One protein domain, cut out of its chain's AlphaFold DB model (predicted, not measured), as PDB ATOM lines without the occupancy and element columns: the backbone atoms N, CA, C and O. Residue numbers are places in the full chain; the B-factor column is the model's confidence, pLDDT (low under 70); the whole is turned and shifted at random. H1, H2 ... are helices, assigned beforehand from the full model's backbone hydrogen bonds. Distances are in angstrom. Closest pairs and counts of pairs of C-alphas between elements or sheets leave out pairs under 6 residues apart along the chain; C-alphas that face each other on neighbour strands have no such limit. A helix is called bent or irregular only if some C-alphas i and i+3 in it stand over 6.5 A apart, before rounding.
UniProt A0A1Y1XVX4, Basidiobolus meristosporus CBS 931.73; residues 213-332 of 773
ATOM      1  N   SER A 213     106.884 126.641 140.985       72.19
ATOM      2  CA  SER A 213     107.679 126.987 139.797       72.19
ATOM      3  C   SER A 213     108.333 128.361 139.931       72.19
ATOM      4  O   SER A 213     107.674 129.369 140.157       72.19
ATOM      5  N   GLU A 214     109.647 128.399 139.737       63.44
ATOM      6  CA  GLU A 214     110.493 129.593 139.884       63.44
ATOM      7  C   GLU A 214     110.190 130.675 138.823       63.44
ATOM      8  O   GLU A 214     110.470 131.853 139.014       63.44
ATOM      9  N   SER A 215     109.535 130.292 137.720       70.94
ATOM     10  CA  SER A 215     109.207 131.164 136.586       70.94
ATOM     11  C   SER A 215     107.708 131.244 136.266       70.94
ATOM     12  O   SER A 215     107.344 131.448 135.108       70.94
ATOM     13  N   ILE A 216     106.819 131.065 137.254       82.88
ATOM     14  CA  ILE A 216     105.353 131.163 137.043       82.88
ATOM     15  C   ILE A 216     104.975 132.509 136.428       82.88
ATOM     16  O   ILE A 216     104.148 132.566 135.526       82.88
ATOM     17  N   CYS A 217     105.637 133.582 136.864       82.88
ATOM     18  CA  CYS A 217     105.380 134.942 136.399       82.88
ATOM     19  C   CYS A 217     105.620 135.130 134.891       82.88
ATOM     20  O   CYS A 217     105.074 136.058 134.308       82.88
ATOM     21  N   LEU A 218     106.427 134.269 134.258       82.31
ATOM     22  CA  LEU A 218     106.724 134.336 132.824       82.31
ATOM     23  C   LEU A 218     105.704 133.578 131.963       82.31
ATOM     24  O   LEU A 218     105.762 133.660 130.736       82.31
ATOM     25  N   GLN A 219     104.792 132.818 132.574       84.75
ATOM     26  CA  GLN A 219     103.749 132.111 131.839       84.75
ATOM     27  C   GLN A 219     102.711 133.109 131.303       84.75
ATOM     28  O   GLN A 219     102.266 133.982 132.052       84.75
ATOM     29  N   PRO A 220     102.285 133.000 130.030       79.94
ATOM     30  CA  PRO A 220     101.303 133.921 129.455       79.94
ATOM     31  C   PRO A 220      99.953 133.865 130.185       79.94
ATOM     32  O   PRO A 220      99.228 134.860 130.232       79.94
ATOM     33  N   GLU A 221      99.629 132.729 130.804       86.69
ATOM     34  CA  GLU A 221      98.430 132.538 131.615       86.69
ATOM     35  C   GLU A 221      98.471 133.341 132.924       86.69
ATOM     36  O   GLU A 221      97.421 133.662 133.472       86.69
ATOM     37  N   PHE A 222      99.653 133.713 133.428       90.25
ATOM     38  CA  PHE A 222      99.787 134.388 134.720       90.25
ATOM     39  C   PHE A 222      99.113 135.763 134.737       90.25
ATOM     40  O   PHE A 222      98.335 136.058 135.643       90.25
ATOM     41  N   ILE A 223      99.340 136.579 133.704       89.00
ATOM     42  CA  ILE A 223      98.696 137.896 133.577       89.00
ATOM     43  C   ILE A 223      97.173 137.736 133.451       89.00
ATOM     44  O   ILE A 223      96.423 138.511 134.044       89.00
ATOM     45  N   GLN A 224      96.707 136.701 132.742       90.25
ATOM     46  CA  GLN A 224      95.275 136.403 132.632       90.25
ATOM     47  C   GLN A 224      94.675 136.021 133.988       90.25
ATOM     48  O   GLN A 224      93.579 136.463 134.315       90.25
ATOM     49  N   VAL A 225      95.394 135.238 134.797       90.94
ATOM     50  CA  VAL A 225      94.974 134.889 136.160       90.94
ATOM     51  C   VAL A 225      94.880 136.133 137.044       90.94
ATOM     52  O   VAL A 225      93.897 136.265 137.764       90.94
ATOM     53  N   LEU A 226      95.830 137.073 136.964       91.06
ATOM     54  CA  LEU A 226      95.735 138.345 137.696       91.06
ATOM     55  C   LEU A 226      94.517 139.171 137.258       91.06
ATOM     56  O   LEU A 226      93.786 139.662 138.111       91.06
ATOM     57  N   GLY A 227      94.252 139.262 135.951       90.75
ATOM     58  CA  GLY A 227      93.048 139.923 135.433       90.75
ATOM     59  C   GLY A 227      91.755 139.264 135.925       90.75
ATOM     60  O   GLY A 227      90.851 139.951 136.387       90.75
ATOM     61  N   LYS A 228      91.695 137.926 135.937       90.81
ATOM     62  CA  LYS A 228      90.561 137.182 136.511       90.81
ATOM     63  C   LYS A 228      90.379 137.447 138.005       90.81
ATOM     64  O   LYS A 228      89.244 137.501 138.470       90.81
ATOM     65  N   ILE A 229      91.466 137.597 138.768       91.44
ATOM     66  CA  ILE A 229      91.387 137.977 140.186       91.44
ATOM     67  C   ILE A 229      90.746 139.359 140.317       91.44
ATOM     68  O   ILE A 229      89.857 139.512 141.150       91.44
ATOM     69  N   ASP A 230      91.140 140.332 139.493       90.69
ATOM     70  CA  ASP A 230      90.541 141.672 139.516       90.69
ATOM     71  C   ASP A 230      89.044 141.629 139.176       90.69
ATOM     72  O   ASP A 230      88.245 142.207 139.910       90.69
ATOM     73  N   GLU A 231      88.649 140.881 138.137       91.56
ATOM     74  CA  GLU A 231      87.237 140.669 137.773       91.56
ATOM     75  C   GLU A 231      86.439 140.047 138.931       91.56
ATOM     76  O   GLU A 231      85.323 140.474 139.232       91.56
ATOM     77  N   CYS A 232      87.014 139.055 139.620       91.19
ATOM     78  CA  CYS A 232      86.375 138.422 140.774       91.19
ATOM     79  C   CYS A 232      86.283 139.379 141.971       91.19
ATOM     80  O   CYS A 232      85.251 139.414 142.639       91.19
ATOM     81  N   ILE A 233      87.320 140.179 142.238       90.12
ATOM     82  CA  ILE A 233      87.305 141.197 143.299       90.12
ATOM     83  C   ILE A 233      86.235 142.251 143.005       90.12
ATOM     84  O   ILE A 233      85.463 142.603 143.898       90.12
ATOM     85  N   GLU A 234      86.159 142.738 141.767       91.19
ATOM     86  CA  GLU A 234      85.158 143.714 141.350       91.19
ATOM     87  C   GLU A 234      83.739 143.151 141.499       91.19
ATOM     88  O   GLU A 234      82.890 143.788 142.126       91.19
ATOM     89  N   TYR A 235      83.495 141.928 141.022       90.88
ATOM     90  CA  TYR A 235      82.198 141.261 141.149       90.88
ATOM     91  C   TYR A 235      81.767 141.078 142.614       90.88
ATOM     92  O   TYR A 235      80.618 141.350 142.970       90.88
ATOM     93  N   VAL A 236      82.689 140.652 143.481       90.00
ATOM     94  CA  VAL A 236      82.442 140.473 144.921       90.00
ATOM     95  C   VAL A 236      82.137 141.819 145.590       90.00
ATOM     96  O   VAL A 236      81.194 141.911 146.372       90.00
ATOM     97  N   ASN A 237      82.862 142.883 145.237       87.81
ATOM     98  CA  ASN A 237      82.629 144.226 145.778       87.81
ATOM     99  C   ASN A 237      81.301 144.846 145.304       87.81
ATOM    100  O   ASN A 237      80.690 145.611 146.047       87.81
ATOM    101  N   GLN A 238      80.831 144.510 144.097       90.62
ATOM    102  CA  GLN A 238      79.529 144.950 143.578       90.62
ATOM    103  C   GLN A 238      78.338 144.245 144.252       90.62
ATOM    104  O   GLN A 238      77.231 144.778 144.227       90.62
ATOM    105  N   ASN A 239      78.551 143.081 144.880       88.25
ATOM    106  CA  ASN A 239      77.498 142.271 145.503       88.25
ATOM    107  C   ASN A 239      77.738 142.060 147.018       88.25
ATOM    108  O   ASN A 239      77.924 140.924 147.474       88.25
ATOM    109  N   PRO A 240      77.700 143.132 147.839       86.25
ATOM    110  CA  PRO A 240      77.954 143.048 149.280       86.25
ATOM    111  C   PRO A 240      76.877 142.272 150.053       86.25
ATOM    112  O   PRO A 240      77.129 141.823 151.165       86.25
ATOM    113  N   GLU A 241      75.685 142.097 149.476       86.19
ATOM    114  CA  GLU A 241      74.562 141.397 150.115       86.19
ATOM    115  C   GLU A 241      74.719 139.869 150.134       86.19
ATOM    116  O   GLU A 241      74.003 139.181 150.867       86.19
ATOM    117  N   PHE A 242      75.633 139.309 149.334       86.75
ATOM    118  CA  PHE A 242      75.851 137.865 149.314       86.75
ATOM    119  C   PHE A 242      76.486 137.359 150.615       86.75
ATOM    120  O   PHE A 242      77.201 138.048 151.346       86.75
ATOM    121  N   ARG A 243      76.194 136.097 150.934       84.06
ATOM    122  CA  ARG A 243      76.727 135.444 152.127       84.06
ATOM    123  C   ARG A 243      78.231 135.216 151.959       84.06
ATOM    124  O   ARG A 243      78.655 134.672 150.950       84.06
ATOM    125  N   GLU A 244      79.008 135.571 152.983       87.50
ATOM    126  CA  GLU A 244      80.471 135.372 153.043       87.50
ATOM    127  C   GLU A 244      81.285 136.179 152.009       87.50
ATOM    128  O   GLU A 244      82.481 135.933 151.840       87.50
ATOM    129  N   THR A 245      80.695 137.210 151.391       88.62
ATOM    130  CA  THR A 245      81.380 138.123 150.456       88.62
ATOM    131  C   THR A 245      82.676 138.697 151.031       88.62
ATOM    132  O   THR A 245      83.705 138.686 150.358       88.62
ATOM    133  N   GLU A 246      82.675 139.126 152.297       88.50
ATOM    134  CA  GLU A 246      83.869 139.670 152.961       88.50
ATOM    135  C   GLU A 246      85.019 138.652 153.040       88.50
ATOM    136  O   GLU A 246      86.186 139.004 152.849       88.50
ATOM    137  N   LEU A 247      84.704 137.370 153.270       91.19
ATOM    138  CA  LEU A 247      85.699 136.299 153.329       91.19
ATOM    139  C   LEU A 247      86.310 136.040 151.948       91.19
ATOM    140  O   LEU A 247      87.528 135.896 151.834       91.19
ATOM    141  N   TYR A 248      85.481 135.986 150.905       90.25
ATOM    142  CA  TYR A 248      85.958 135.804 149.535       90.25
ATOM    143  C   TYR A 248      86.770 137.008 149.057       90.25
ATOM    144  O   TYR A 248      87.855 136.810 148.515       90.25
ATOM    145  N   SER A 249      86.327 138.234 149.347       89.69
ATOM    146  CA  SER A 249      87.081 139.463 149.061       89.69
ATOM    147  C   SER A 249      88.471 139.424 149.708       89.69
ATOM    148  O   SER A 249      89.490 139.621 149.040       89.69
ATOM    149  N   LEU A 250      88.544 139.042 150.991       90.06
ATOM    150  CA  LEU A 250      89.815 138.882 151.695       90.06
ATOM    151  C   LEU A 250      90.715 137.829 151.032       90.06
ATOM    152  O   LEU A 250      91.911 138.074 150.861       90.06
ATOM    153  N   ARG A 251      90.168 136.666 150.662       91.94
ATOM    154  CA  ARG A 251      90.935 135.579 150.035       91.94
ATOM    155  C   ARG A 251      91.423 135.940 148.633       91.94
ATOM    156  O   ARG A 251      92.585 135.684 148.335       91.94
ATOM    157  N   PHE A 252      90.601 136.579 147.802       92.12
ATOM    158  CA  PHE A 252      91.043 137.067 146.494       92.12
ATOM    159  C   PHE A 252      92.151 138.111 146.633       92.12
ATOM    160  O   PHE A 252      93.155 138.027 145.929       92.12
ATOM    161  N   ARG A 253      92.048 139.021 147.610       90.00
ATOM    162  CA  ARG A 253      93.125 139.972 147.918       90.00
ATOM    163  C   ARG A 253      94.411 139.276 148.381       90.00
ATOM    164  O   ARG A 253      95.500 139.698 148.006       90.00
ATOM    165  N   GLN A 254      94.316 138.187 149.148       90.88
ATOM    166  CA  GLN A 254      95.483 137.371 149.515       90.88
ATOM    167  C   GLN A 254      96.113 136.681 148.299       90.88
ATOM    168  O   GLN A 254      97.336 136.699 148.160       90.88
ATOM    169  N   CYS A 255      95.302 136.104 147.406       91.75
ATOM    170  CA  CYS A 255      95.784 135.563 146.134       91.75
ATOM    171  C   CYS A 255      96.488 136.649 145.317       91.75
ATOM    172  O   CYS A 255      97.572 136.411 144.790       91.75
ATOM    173  N   MET A 256      95.926 137.857 145.292       90.94
ATOM    174  CA  MET A 256      96.506 138.977 144.573       90.94
ATOM    175  C   MET A 256      97.859 139.403 145.143       90.94
ATOM    176  O   MET A 256      98.857 139.427 144.427       90.94
ATOM    177  N   SER A 257      97.922 139.644 146.453       91.00
ATOM    178  CA  SER A 257      99.163 139.965 147.162       91.00
ATOM    179  C   SER A 257     100.234 138.889 146.949       91.00
ATOM    180  O   SER A 257     101.400 139.215 146.709       91.00
ATOM    181  N   ARG A 258      99.850 137.604 146.943       90.69
ATOM    182  CA  ARG A 258     100.758 136.494 146.624       90.69
ATOM    183  C   ARG A 258     101.263 136.564 145.183       90.69
ATOM    184  O   ARG A 258     102.464 136.429 144.975       90.69
ATOM    185  N   GLY A 259     100.383 136.795 144.208       90.75
ATOM    186  CA  GLY A 259     100.756 136.954 142.801       90.75
ATOM    187  C   GLY A 259     101.750 138.099 142.594       90.75
ATOM    188  O   GLY A 259     102.820 137.894 142.025       90.75
ATOM    189  N   LEU A 260     101.461 139.280 143.143       90.88
ATOM    190  CA  LEU A 260     102.359 140.436 143.054       90.88
ATOM    191  C   LEU A 260     103.678 140.210 143.815       90.88
ATOM    192  O   LEU A 260     104.733 140.636 143.354       90.88
ATOM    193  N   SER A 261     103.658 139.475 144.931       90.75
ATOM    194  CA  SER A 261     104.881 139.094 145.656       90.75
ATOM    195  C   SER A 261     105.774 138.145 144.852       90.75
ATOM    196  O   SER A 261     106.996 138.245 144.942       90.75
ATOM    197  N   LEU A 262     105.196 137.246 144.046       90.81
ATOM    198  CA  LEU A 262     105.960 136.405 143.117       90.81
ATOM    199  C   LEU A 262     106.606 137.248 142.009       90.81
ATOM    200  O   LEU A 262     107.768 137.013 141.671       90.81
ATOM    201  N   ILE A 263     105.896 138.257 141.483       92.00
ATOM    202  CA  ILE A 263     106.484 139.224 140.543       92.00
ATOM    203  C   ILE A 263     107.658 139.946 141.204       92.00
ATOM    204  O   ILE A 263     108.762 139.923 140.661       92.00
ATOM    205  N   ARG A 264     107.442 140.537 142.388       92.19
ATOM    206  CA  ARG A 264     108.486 141.225 143.160       92.19
ATOM    207  C   ARG A 264     109.703 140.322 143.359       92.19
ATOM    208  O   ARG A 264     110.823 140.745 143.091       92.19
ATOM    209  N   GLY A 265     109.494 139.084 143.806       92.19
ATOM    210  CA  GLY A 265     110.565 138.112 144.023       92.19
ATOM    211  C   GLY A 265     111.386 137.869 142.757       92.19
ATOM    212  O   GLY A 265     112.605 138.018 142.786       92.19
ATOM    213  N   HIS A 266     110.715 137.596 141.636       91.25
ATOM    214  CA  HIS A 266     111.367 137.362 140.349       91.25
ATOM    215  C   HIS A 266     112.136 138.589 139.834       91.25
ATOM    216  O   HIS A 266     113.255 138.456 139.333       91.25
ATOM    217  N   VAL A 267     111.566 139.791 139.980       92.00
ATOM    218  CA  VAL A 267     112.214 141.058 139.609       92.00
ATOM    219  C   VAL A 267     113.491 141.268 140.425       92.00
ATOM    220  O   VAL A 267     114.564 141.476 139.856       92.00
ATOM    221  N   ILE A 268     113.391 141.165 141.753       92.75
ATOM    222  CA  ILE A 268     114.520 141.349 142.672       92.75
ATOM    223  C   ILE A 268     115.616 140.317 142.400       92.75
ATOM    224  O   ILE A 268     116.798 140.662 142.369       92.75
ATOM    225  N   GLU A 269     115.245 139.054 142.199       92.56
ATOM    226  CA  GLU A 269     116.192 137.982 141.909       92.56
ATOM    227  C   GLU A 269     116.898 138.195 140.568       92.56
ATOM    228  O   GLU A 269     118.124 138.124 140.513       92.56
ATOM    229  N   SER A 270     116.161 138.561 139.518       91.19
ATOM    230  CA  SER A 270     116.724 138.844 138.192       91.19
ATOM    231  C   SER A 270     117.715 140.013 138.225       91.19
ATOM    232  O   SER A 270     118.813 139.918 137.672       91.19
ATOM    233  N   LEU A 271     117.375 141.104 138.923       91.38
ATOM    234  CA  LEU A 271     118.261 142.264 139.078       91.38
ATOM    235  C   LEU A 271     119.515 141.927 139.900       91.38
ATOM    236  O   LEU A 271     120.630 142.314 139.533       91.38
ATOM    237  N   LYS A 272     119.366 141.174 140.998       90.88
ATOM    238  CA  LYS A 272     120.498 140.733 141.831       90.88
ATOM    239  C   LYS A 272     121.398 139.739 141.101       90.88
ATOM    240  O   LYS A 272     122.622 139.857 141.204       90.88
ATOM    241  N   ALA A 273     120.824 138.804 140.347       89.56
ATOM    242  CA  ALA A 273     121.565 137.859 139.519       89.56
ATOM    243  C   ALA A 273     122.412 138.607 138.482       89.56
ATOM    244  O   ALA A 273     123.630 138.413 138.439       89.56
ATOM    245  N   LEU A 274     121.803 139.559 137.763       86.94
ATOM    246  CA  LEU A 274     122.481 140.405 136.781       86.94
ATOM    247  C   LEU A 274     123.656 141.189 137.390       86.94
ATOM    248  O   LEU A 274     124.739 141.261 136.794       86.94
ATOM    249  N   ASN A 275     123.466 141.748 138.588       86.50
ATOM    250  CA  ASN A 275     124.531 142.427 139.324       86.50
ATOM    251  C   ASN A 275     125.674 141.462 139.681       86.50
ATOM    252  O   ASN A 275     126.846 141.744 139.428       86.50
ATOM    253  N   SER A 276     125.341 140.282 140.213       85.62
ATOM    254  CA  SER A 276     126.330 139.288 140.641       85.62
ATOM    255  C   SER A 276     127.165 138.737 139.477       85.62
ATOM    256  O   SER A 276     128.377 138.561 139.616       85.62
ATOM    257  N   ASP A 277     126.550 138.518 138.315       81.19
ATOM    258  CA  ASP A 277     127.226 138.004 137.123       81.19
ATOM    259  C   ASP A 277     128.165 139.039 136.509       81.19
ATOM    260  O   ASP A 277     129.247 138.707 136.018       81.19
ATOM    261  N   THR A 278     127.787 140.312 136.592       75.56
ATOM    262  CA  THR A 278     128.596 141.417 136.073       75.56
ATOM    263  C   THR A 278     129.715 141.798 137.049       75.56
ATOM    264  O   THR A 278     130.826 142.102 136.617       75.56
ATOM    265  N   SER A 279     129.490 141.679 138.364       72.56
ATOM    266  CA  SER A 279     130.521 141.899 139.388       72.56
ATOM    267  C   SER A 279     131.640 140.851 139.360       72.56
ATOM    268  O   SER A 279     132.761 141.158 139.765       72.56
ATOM    269  N   LYS A 280     131.375 139.622 138.891       72.44
ATOM    270  CA  LYS A 280     132.398 138.565 138.741       72.44
ATOM    271  C   LYS A 280     133.340 138.812 137.553       72.44
ATOM    272  O   LYS A 280     134.435 138.252 137.513       72.44
ATOM    273  N   GLN A 281     132.944 139.644 136.588       60.94
ATOM    274  CA  GLN A 281     133.708 139.930 135.372       60.94
ATOM    275  C   GLN A 281     134.517 141.244 135.512       60.94
ATOM    276  O   GLN A 281     134.091 142.311 135.080       60.94
ATOM    277  N   SER A 282     135.745 141.147 136.043       55.09
ATOM    278  CA  SER A 282     136.821 142.170 135.984       55.09
ATOM    279  C   SER A 282     136.623 143.519 136.730       55.09
ATOM    280  O   SER A 282     135.586 143.789 137.340       55.09
ATOM    281  N   LYS A 283     137.678 144.359 136.700       63.75
ATOM    282  CA  LYS A 283     137.777 145.698 137.324       63.75
ATOM    283  C   LYS A 283     136.652 146.650 136.859       63.75
ATOM    284  O   LYS A 283     136.178 146.509 135.729       63.75
ATOM    285  N   PRO A 284     136.246 147.638 137.686       61.34
ATOM    286  CA  PRO A 284     135.343 148.707 137.256       61.34
ATOM    287  C   PRO A 284     135.933 149.410 136.032       61.34
ATOM    288  O   PRO A 284     137.022 149.963 136.094       61.34
ATOM    289  N   SER A 285     135.248 149.300 134.897       67.94
ATOM    290  CA  SER A 285     135.645 149.917 133.633       67.94
ATOM    291  C   SER A 285     134.401 150.340 132.861       67.94
ATOM    292  O   SER A 285     133.347 149.713 132.986       67.94
ATOM    293  N   THR A 286     134.530 151.361 132.014       71.56
ATOM    294  CA  THR A 286     133.442 151.879 131.166       71.56
ATOM    295  C   THR A 286     132.828 150.791 130.278       71.56
ATOM    296  O   THR A 286     131.613 150.733 130.099       71.56
ATOM    297  N   HIS A 287     133.649 149.847 129.806       73.25
ATOM    298  CA  HIS A 287     133.197 148.685 129.035       73.25
ATOM    299  C   HIS A 287     132.265 147.769 129.842       73.25
ATOM    300  O   HIS A 287     131.278 147.261 129.306       73.25
ATOM    301  N   ARG A 288     132.537 147.582 131.142       76.81
ATOM    302  CA  ARG A 288     131.683 146.796 132.044       76.81
ATOM    303  C   ARG A 288     130.317 147.456 132.222       76.81
ATOM    304  O   ARG A 288     129.305 146.761 132.171       76.81
ATOM    305  N   THR A 289     130.284 148.780 132.373       78.69
ATOM    306  CA  THR A 289     129.036 149.555 132.474       78.69
ATOM    307  C   THR A 289     128.223 149.468 131.183       78.69
ATOM    308  O   THR A 289     127.029 149.194 131.238       78.69
ATOM    309  N   GLY A 290     128.866 149.587 130.017       82.81
ATOM    310  CA  GLY A 290     128.196 149.424 128.722       82.81
ATOM    311  C   GLY A 290     127.571 148.036 128.536       82.81
ATOM    312  O   GLY A 290     126.402 147.925 128.170       82.81
ATOM    313  N   LEU A 291     128.309 146.964 128.854       82.81
ATOM    314  CA  LEU A 291     127.783 145.593 128.798       82.81
ATOM    315  C   LEU A 291     126.625 145.372 129.778       82.81
ATOM    316  O   LEU A 291     125.637 144.727 129.422       82.81
ATOM    317  N   PHE A 292     126.732 145.912 130.995       85.06
ATOM    318  CA  PHE A 292     125.660 145.854 131.982       85.06
ATOM    319  C   PHE A 292     124.407 146.569 131.479       85.06
ATOM    320  O   PHE A 292     123.336 145.978 131.513       85.06
ATOM    321  N   ASN A 293     124.542 147.783 130.939       87.06
ATOM    322  CA  ASN A 293     123.429 148.554 130.385       87.06
ATOM    323  C   ASN A 293     122.706 147.778 129.274       87.06
ATOM    324  O   ASN A 293     121.482 147.689 129.281       87.06
ATOM    325  N   VAL A 294     123.441 147.135 128.360       88.56
ATOM    326  CA  VAL A 294     122.839 146.304 127.301       88.56
ATOM    327  C   VAL A 294     122.070 145.112 127.882       88.56
ATOM    328  O   VAL A 294     120.943 144.840 127.465       88.56
ATOM    329  N   ARG A 295     122.649 144.402 128.859       87.75
ATOM    330  CA  ARG A 295     121.980 143.266 129.517       87.75
ATOM    331  C   ARG A 295     120.779 143.707 130.353       87.75
ATOM    332  O   ARG A 295     119.760 143.020 130.356       87.75
ATOM    333  N   LEU A 296     120.875 144.855 131.020       89.50
ATOM    334  CA  LEU A 296     119.790 145.440 131.796       89.50
ATOM    335  C   LEU A 296     118.624 145.794 130.879       89.50
ATOM    336  O   LEU A 296     117.518 145.358 131.159       89.50
ATOM    337  N   ARG A 297     118.864 146.451 129.737       90.62
ATOM    338  CA  ARG A 297     117.814 146.716 128.736       90.62
ATOM    339  C   ARG A 297     117.179 145.437 128.189       90.62
ATOM    340  O   ARG A 297     115.973 145.383 127.970       90.62
ATOM    341  N   ALA A 298     117.966 144.381 127.974       90.44
ATOM    342  CA  ALA A 298     117.424 143.087 127.554       90.44
ATOM    343  C   ALA A 298     116.512 142.467 128.629       90.44
ATOM    344  O   ALA A 298     115.453 141.943 128.297       90.44
ATOM    345  N   THR A 299     116.897 142.584 129.901       88.75
ATOM    346  CA  THR A 299     116.120 142.105 131.057       88.75
ATOM    347  C   THR A 299     114.901 142.997 131.329       88.75
ATOM    348  O   THR A 299     113.837 142.516 131.702       88.75
ATOM    349  N   ALA A 300     115.003 144.303 131.075       89.44
ATOM    350  CA  ALA A 300     113.897 145.244 131.206       89.44
ATOM    351  C   ALA A 300     112.736 144.854 130.284       89.44
ATOM    352  O   ALA A 300     111.596 144.848 130.725       89.44
ATOM    353  N   LYS A 301     113.008 144.385 129.056       89.38
ATOM    354  CA  LYS A 301     111.959 143.899 128.134       89.38
ATOM    355  C   LYS A 301     111.117 142.754 128.702       89.38
ATOM    356  O   LYS A 301     109.955 142.631 128.327       89.38
ATOM    357  N   THR A 302     111.682 141.912 129.569       89.19
ATOM    358  CA  THR A 302     110.953 140.797 130.195       89.19
ATOM    359  C   THR A 302     110.286 141.199 131.506       89.19
ATOM    360  O   THR A 302     109.209 140.699 131.813       89.19
ATOM    361  N   LEU A 303     110.902 142.099 132.277       91.19
ATOM    362  CA  LEU A 303     110.397 142.522 133.588       91.19
ATOM    363  C   LEU A 303     109.363 143.653 133.503       91.19
ATOM    364  O   LEU A 303     108.450 143.702 134.322       91.19
ATOM    365  N   ARG A 304     109.462 144.525 132.494       91.38
ATOM    366  CA  ARG A 304     108.587 145.687 132.302       91.38
ATOM    367  C   ARG A 304     107.098 145.322 132.273       91.38
ATOM    368  O   ARG A 304     106.362 145.916 133.058       91.38
ATOM    369  N   PRO A 305     106.637 144.318 131.495       90.81
ATOM    370  CA  PRO A 305     105.225 143.933 131.507       90.81
ATOM    371  C   PRO A 305     104.735 143.491 132.890       90.81
ATOM    372  O   PRO A 305     103.570 143.688 133.215       90.81
ATOM    373  N   LEU A 306     105.612 142.898 133.711       90.38
ATOM    374  CA  LEU A 306     105.275 142.451 135.062       90.38
ATOM    375  C   LEU A 306     105.196 143.623 136.047       90.38
ATOM    376  O   LEU A 306     104.296 143.662 136.882       90.38
ATOM    377  N   ILE A 307     106.100 144.596 135.933       91.50
ATOM    378  CA  ILE A 307     106.082 145.817 136.752       91.50
ATOM    379  C   ILE A 307     104.857 146.663 136.417       91.50
ATOM    380  O   ILE A 307     104.181 147.127 137.329       91.50
ATOM    381  N   GLU A 308     104.482 146.766 135.141       91.69
ATOM    382  CA  GLU A 308     103.244 147.434 134.718       91.69
ATOM    383  C   GLU A 308     101.988 146.798 135.355       91.69
ATOM    384  O   GLU A 308     101.023 147.502 135.673       91.69
ATOM    385  N   GLN A 309     101.995 145.482 135.618       89.44
ATOM    386  CA  GLN A 309     100.911 144.833 136.370       89.44
ATOM    387  C   GLN A 309     100.851 145.291 137.836       89.44
ATOM    388  O   GLN A 309      99.754 145.381 138.387       89.44
ATOM    389  N   ILE A 310     101.991 145.593 138.465       90.31
ATOM    390  CA  ILE A 310     102.031 146.174 139.813       90.31
ATOM    391  C   ILE A 310     101.572 147.639 139.742       90.31
ATOM    392  O   ILE A 310     100.612 148.006 140.418       90.31
ATOM    393  N   GLU A 311     102.177 148.453 138.869       91.38
ATOM    394  CA  GLU A 311     101.911 149.897 138.735       91.38
ATOM    395  C   GLU A 311     100.441 150.220 138.440       91.38
ATOM    396  O   GLU A 311      99.874 151.144 139.027       91.38
ATOM    397  N   SER A 312      99.795 149.441 137.566       89.62
ATOM    398  CA  SER A 312      98.374 149.624 137.228       89.62
ATOM    399  C   SER A 312      97.439 149.447 138.429       89.62
ATOM    400  O   SER A 312      96.356 150.035 138.450       89.62
ATOM    401  N   ARG A 313      97.858 148.686 139.446       87.44
ATOM    402  CA  ARG A 313      97.020 148.289 140.585       87.44
ATOM    403  C   ARG A 313      97.316 149.038 141.879       87.44
ATOM    404  O   ARG A 313      96.484 149.000 142.785       87.44
ATOM    405  N   VAL A 314      98.425 149.780 141.946       86.00
ATOM    406  CA  VAL A 314      98.765 150.651 143.091       86.00
ATOM    407  C   VAL A 314      97.643 151.651 143.394       86.00
ATOM    408  O   VAL A 314      97.290 151.852 144.550       86.00
ATOM    409  N   LYS A 315      96.991 152.216 142.364       77.31
ATOM    410  CA  LYS A 315      95.912 153.210 142.543       77.31
ATOM    411  C   LYS A 315      94.688 152.683 143.306       77.31
ATOM    412  O   LYS A 315      93.923 153.487 143.828       77.31
ATOM    413  N   GLY A 316      94.474 151.365 143.331       70.94
ATOM    414  CA  GLY A 316      93.326 150.742 143.995       70.94
ATOM    415  C   GLY A 316      93.597 150.297 145.434       70.94
ATOM    416  O   GLY A 316      92.669 150.269 146.238       70.94
ATOM    417  N   TYR A 317      94.849 149.956 145.765       77.62
ATOM    418  CA  TYR A 317      95.218 149.388 147.063       77.62
ATOM    419  C   TYR A 317      96.617 149.862 147.498       77.62
ATOM    420  O   TYR A 317      97.597 149.509 146.838       77.62
ATOM    421  N   PRO A 318      96.744 150.584 148.632       79.06
ATOM    422  CA  PRO A 318      98.026 151.130 149.095       79.06
ATOM    423  C   PRO A 318      99.041 150.039 149.465       79.06
ATOM    424  O   PRO A 318     100.243 150.243 149.348       79.06
ATOM    425  N   ASP A 319      98.581 148.840 149.833       81.12
ATOM    426  CA  ASP A 319      99.458 147.708 150.167       81.12
ATOM    427  C   ASP A 319     100.411 147.336 149.011       81.12
ATOM    428  O   ASP A 319     101.494 146.794 149.242       81.12
ATOM    429  N   TYR A 320     100.036 147.633 147.761       88.19
ATOM    430  CA  TYR A 320     100.844 147.333 146.574       88.19
ATOM    431  C   TYR A 320     101.892 148.402 146.259       88.19
ATOM    432  O   TYR A 320     102.828 148.112 145.515       88.19
ATOM    433  N   GLU A 321     101.775 149.597 146.840       88.50
ATOM    434  CA  GLU A 321     102.785 150.654 146.732       88.50
ATOM    435  C   GLU A 321     104.116 150.173 147.314       88.50
ATOM    436  O   GLU A 321     105.135 150.218 146.632       88.50
ATOM    437  N   SER A 322     104.076 149.537 148.490       90.12
ATOM    438  CA  SER A 322     105.266 148.961 149.134       90.12
ATOM    439  C   SER A 322     105.993 147.917 148.269       90.12
ATOM    440  O   SER A 322     107.220 147.870 148.237       90.12
ATOM    441  N   LEU A 323     105.251 147.099 147.510       89.69
ATOM    442  CA  LEU A 323     105.836 146.105 146.603       89.69
ATOM    443  C   LEU A 323     106.518 146.760 145.398       89.69
ATOM    444  O   LEU A 323     107.497 146.213 144.884       89.69
ATOM    445  N   LEU A 324     105.989 147.894 144.929       92.31
ATOM    446  CA  LEU A 324     106.586 148.674 143.850       92.31
ATOM    447  C   LEU A 324     107.847 149.394 144.337       92.31
ATOM    448  O   LEU A 324     108.877 149.294 143.670       92.31
ATOM    449  N   GLU A 325     107.786 150.033 145.508       92.88
ATOM    450  CA  GLU A 325     108.935 150.661 146.173       92.88
ATOM    451  C   GLU A 325     110.076 149.653 146.351       92.88
ATOM    452  O   GLU A 325     111.200 149.911 145.938       92.88
ATOM    453  N   ASP A 326     109.780 148.438 146.823       92.75
ATOM    454  CA  ASP A 326     110.761 147.353 146.932       92.75
ATOM    455  C   ASP A 326     111.464 147.022 145.595       92.75
ATOM    456  O   ASP A 326     112.657 146.695 145.562       92.75
ATOM    457  N   CYS A 327     110.726 147.056 144.479       93.12
ATOM    458  CA  CYS A 327     111.283 146.816 143.147       93.12
ATOM    459  C   CYS A 327     112.171 147.984 142.694       93.12
ATOM    460  O   CYS A 327     113.270 147.752 142.179       93.12
ATOM    461  N   GLN A 328     111.707 149.220 142.907       94.12
ATOM    462  CA  GLN A 328     112.432 150.453 142.589       94.12
ATOM    463  C   GLN A 328     113.726 150.556 143.407       94.12
ATOM    464  O   GLN A 328     114.801 150.733 142.835       94.12
ATOM    465  N   ASP A 329     113.656 150.336 144.717       93.88
ATOM    466  CA  ASP A 329     114.804 150.346 145.621       93.88
ATOM    467  C   ASP A 329     115.824 149.273 145.249       93.88
ATOM    468  O   ASP A 329     117.029 149.528 145.242       93.88
ATOM    469  N   CYS A 330     115.376 148.067 144.882       93.81
ATOM    470  CA  CYS A 330     116.290 147.025 144.424       93.81
ATOM    471  C   CYS A 330     117.004 147.422 143.125       93.81
ATOM    472  O   CYS A 330     118.203 147.158 142.986       93.81
ATOM    473  N   TYR A 331     116.294 148.045 142.179       93.88
ATOM    474  CA  TYR A 331     116.894 148.572 140.954       93.88
ATOM    475  C   TYR A 331     117.946 149.637 141.281       93.88
ATOM    476  O   TYR A 331     119.111 149.480 140.904       93.88
ATOM    477  N   LEU A 332     117.568 150.668 142.041       94.25
ATOM    478  CA  LEU A 332     118.443 151.786 142.398       94.25
ATOM    479  C   LEU A 332     119.649 151.318 143.216       94.25
ATOM    480  O   LEU A 332     120.765 151.777 142.986       94.25
TER     481      LEU A 332
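What this domain is: This is residues 213 to 332 of the 773 residues of a protein of Basidiobolus meristosporus CBS 931.73 (UniProt A0A1Y1XVX4). One long helix, H2, runs through the length of a rod, with H1 folded back on its first part, H3a on its last part, and H3b and H4 on its middle. H3 is bent, and its second arm, H3b, turns steeply away from H3a. The printed part has 120 residues and is all helix, with H1, H2, H3 and H4 in that order and no named strand. It is loose, with a radius of gyration of the C-alphas of 17.9 A and spans of 64 by 25 by 19 A.

How they stand to each other: H1, residues 220 to 238, and the hub H2, residues 245 to 279, form a helical hairpin at a shallow tilt of 31 degrees; the closest C-alphas, of Ile 233 and Ser 249, are 6.0 A apart. H3, residues 286 to 314, was assigned as one helix by its hydrogen bonds but is bent, with C-alphas 302 and 305 6.7 A apart; its arms are H3a, residues 286 to 302, and H3b, residues 305 to 314. H2 and H3a form a hairpin at 25 degrees, closest at the C-alphas of Thr 278 and Phe 292, 6.7 A. H4, residues 319 to 332, touches H2 the same way at a shallow tilt of 2 degrees, closest at the C-alphas of Ile 268 and Cys 330, 6.2 A. H2, H3b and H4 make an up and down bundle, each running against the one before; H2 and H3b only just touch, with 3 pairs of C-alphas within 8 A, closest at Ile 263 and Leu 306, 6.5 A. H3b and H4 form a hairpin, closest at the C-alphas of Val 314 and Tyr 320, 5.2 A. H1 and H4 are apart. Every O i to N i+4 pair is within hydrogen-bond range in H2, but 14 of 15 in H1, 12 of 13 in H3a, 5 of 6 in H3b and 9 of 10 in H4.

Where its parts are: H1 begins at C-alpha 220, (101.303, 133.921, 129.455), and is 28.2 A long. H2 is 50.5 A long, H3a 25.1 A. H4 ends at C-alpha 332, (118.443, 151.786, 142.398).

The domain as a whole: The C-alphas farthest apart, of Glu 241 and Lys 283, are 64.6 A apart. The printed part has no cut and no long link. Residues 280 to 287 stand free. The pLDDT is under 70 at residue 214 and residues 281 to 285.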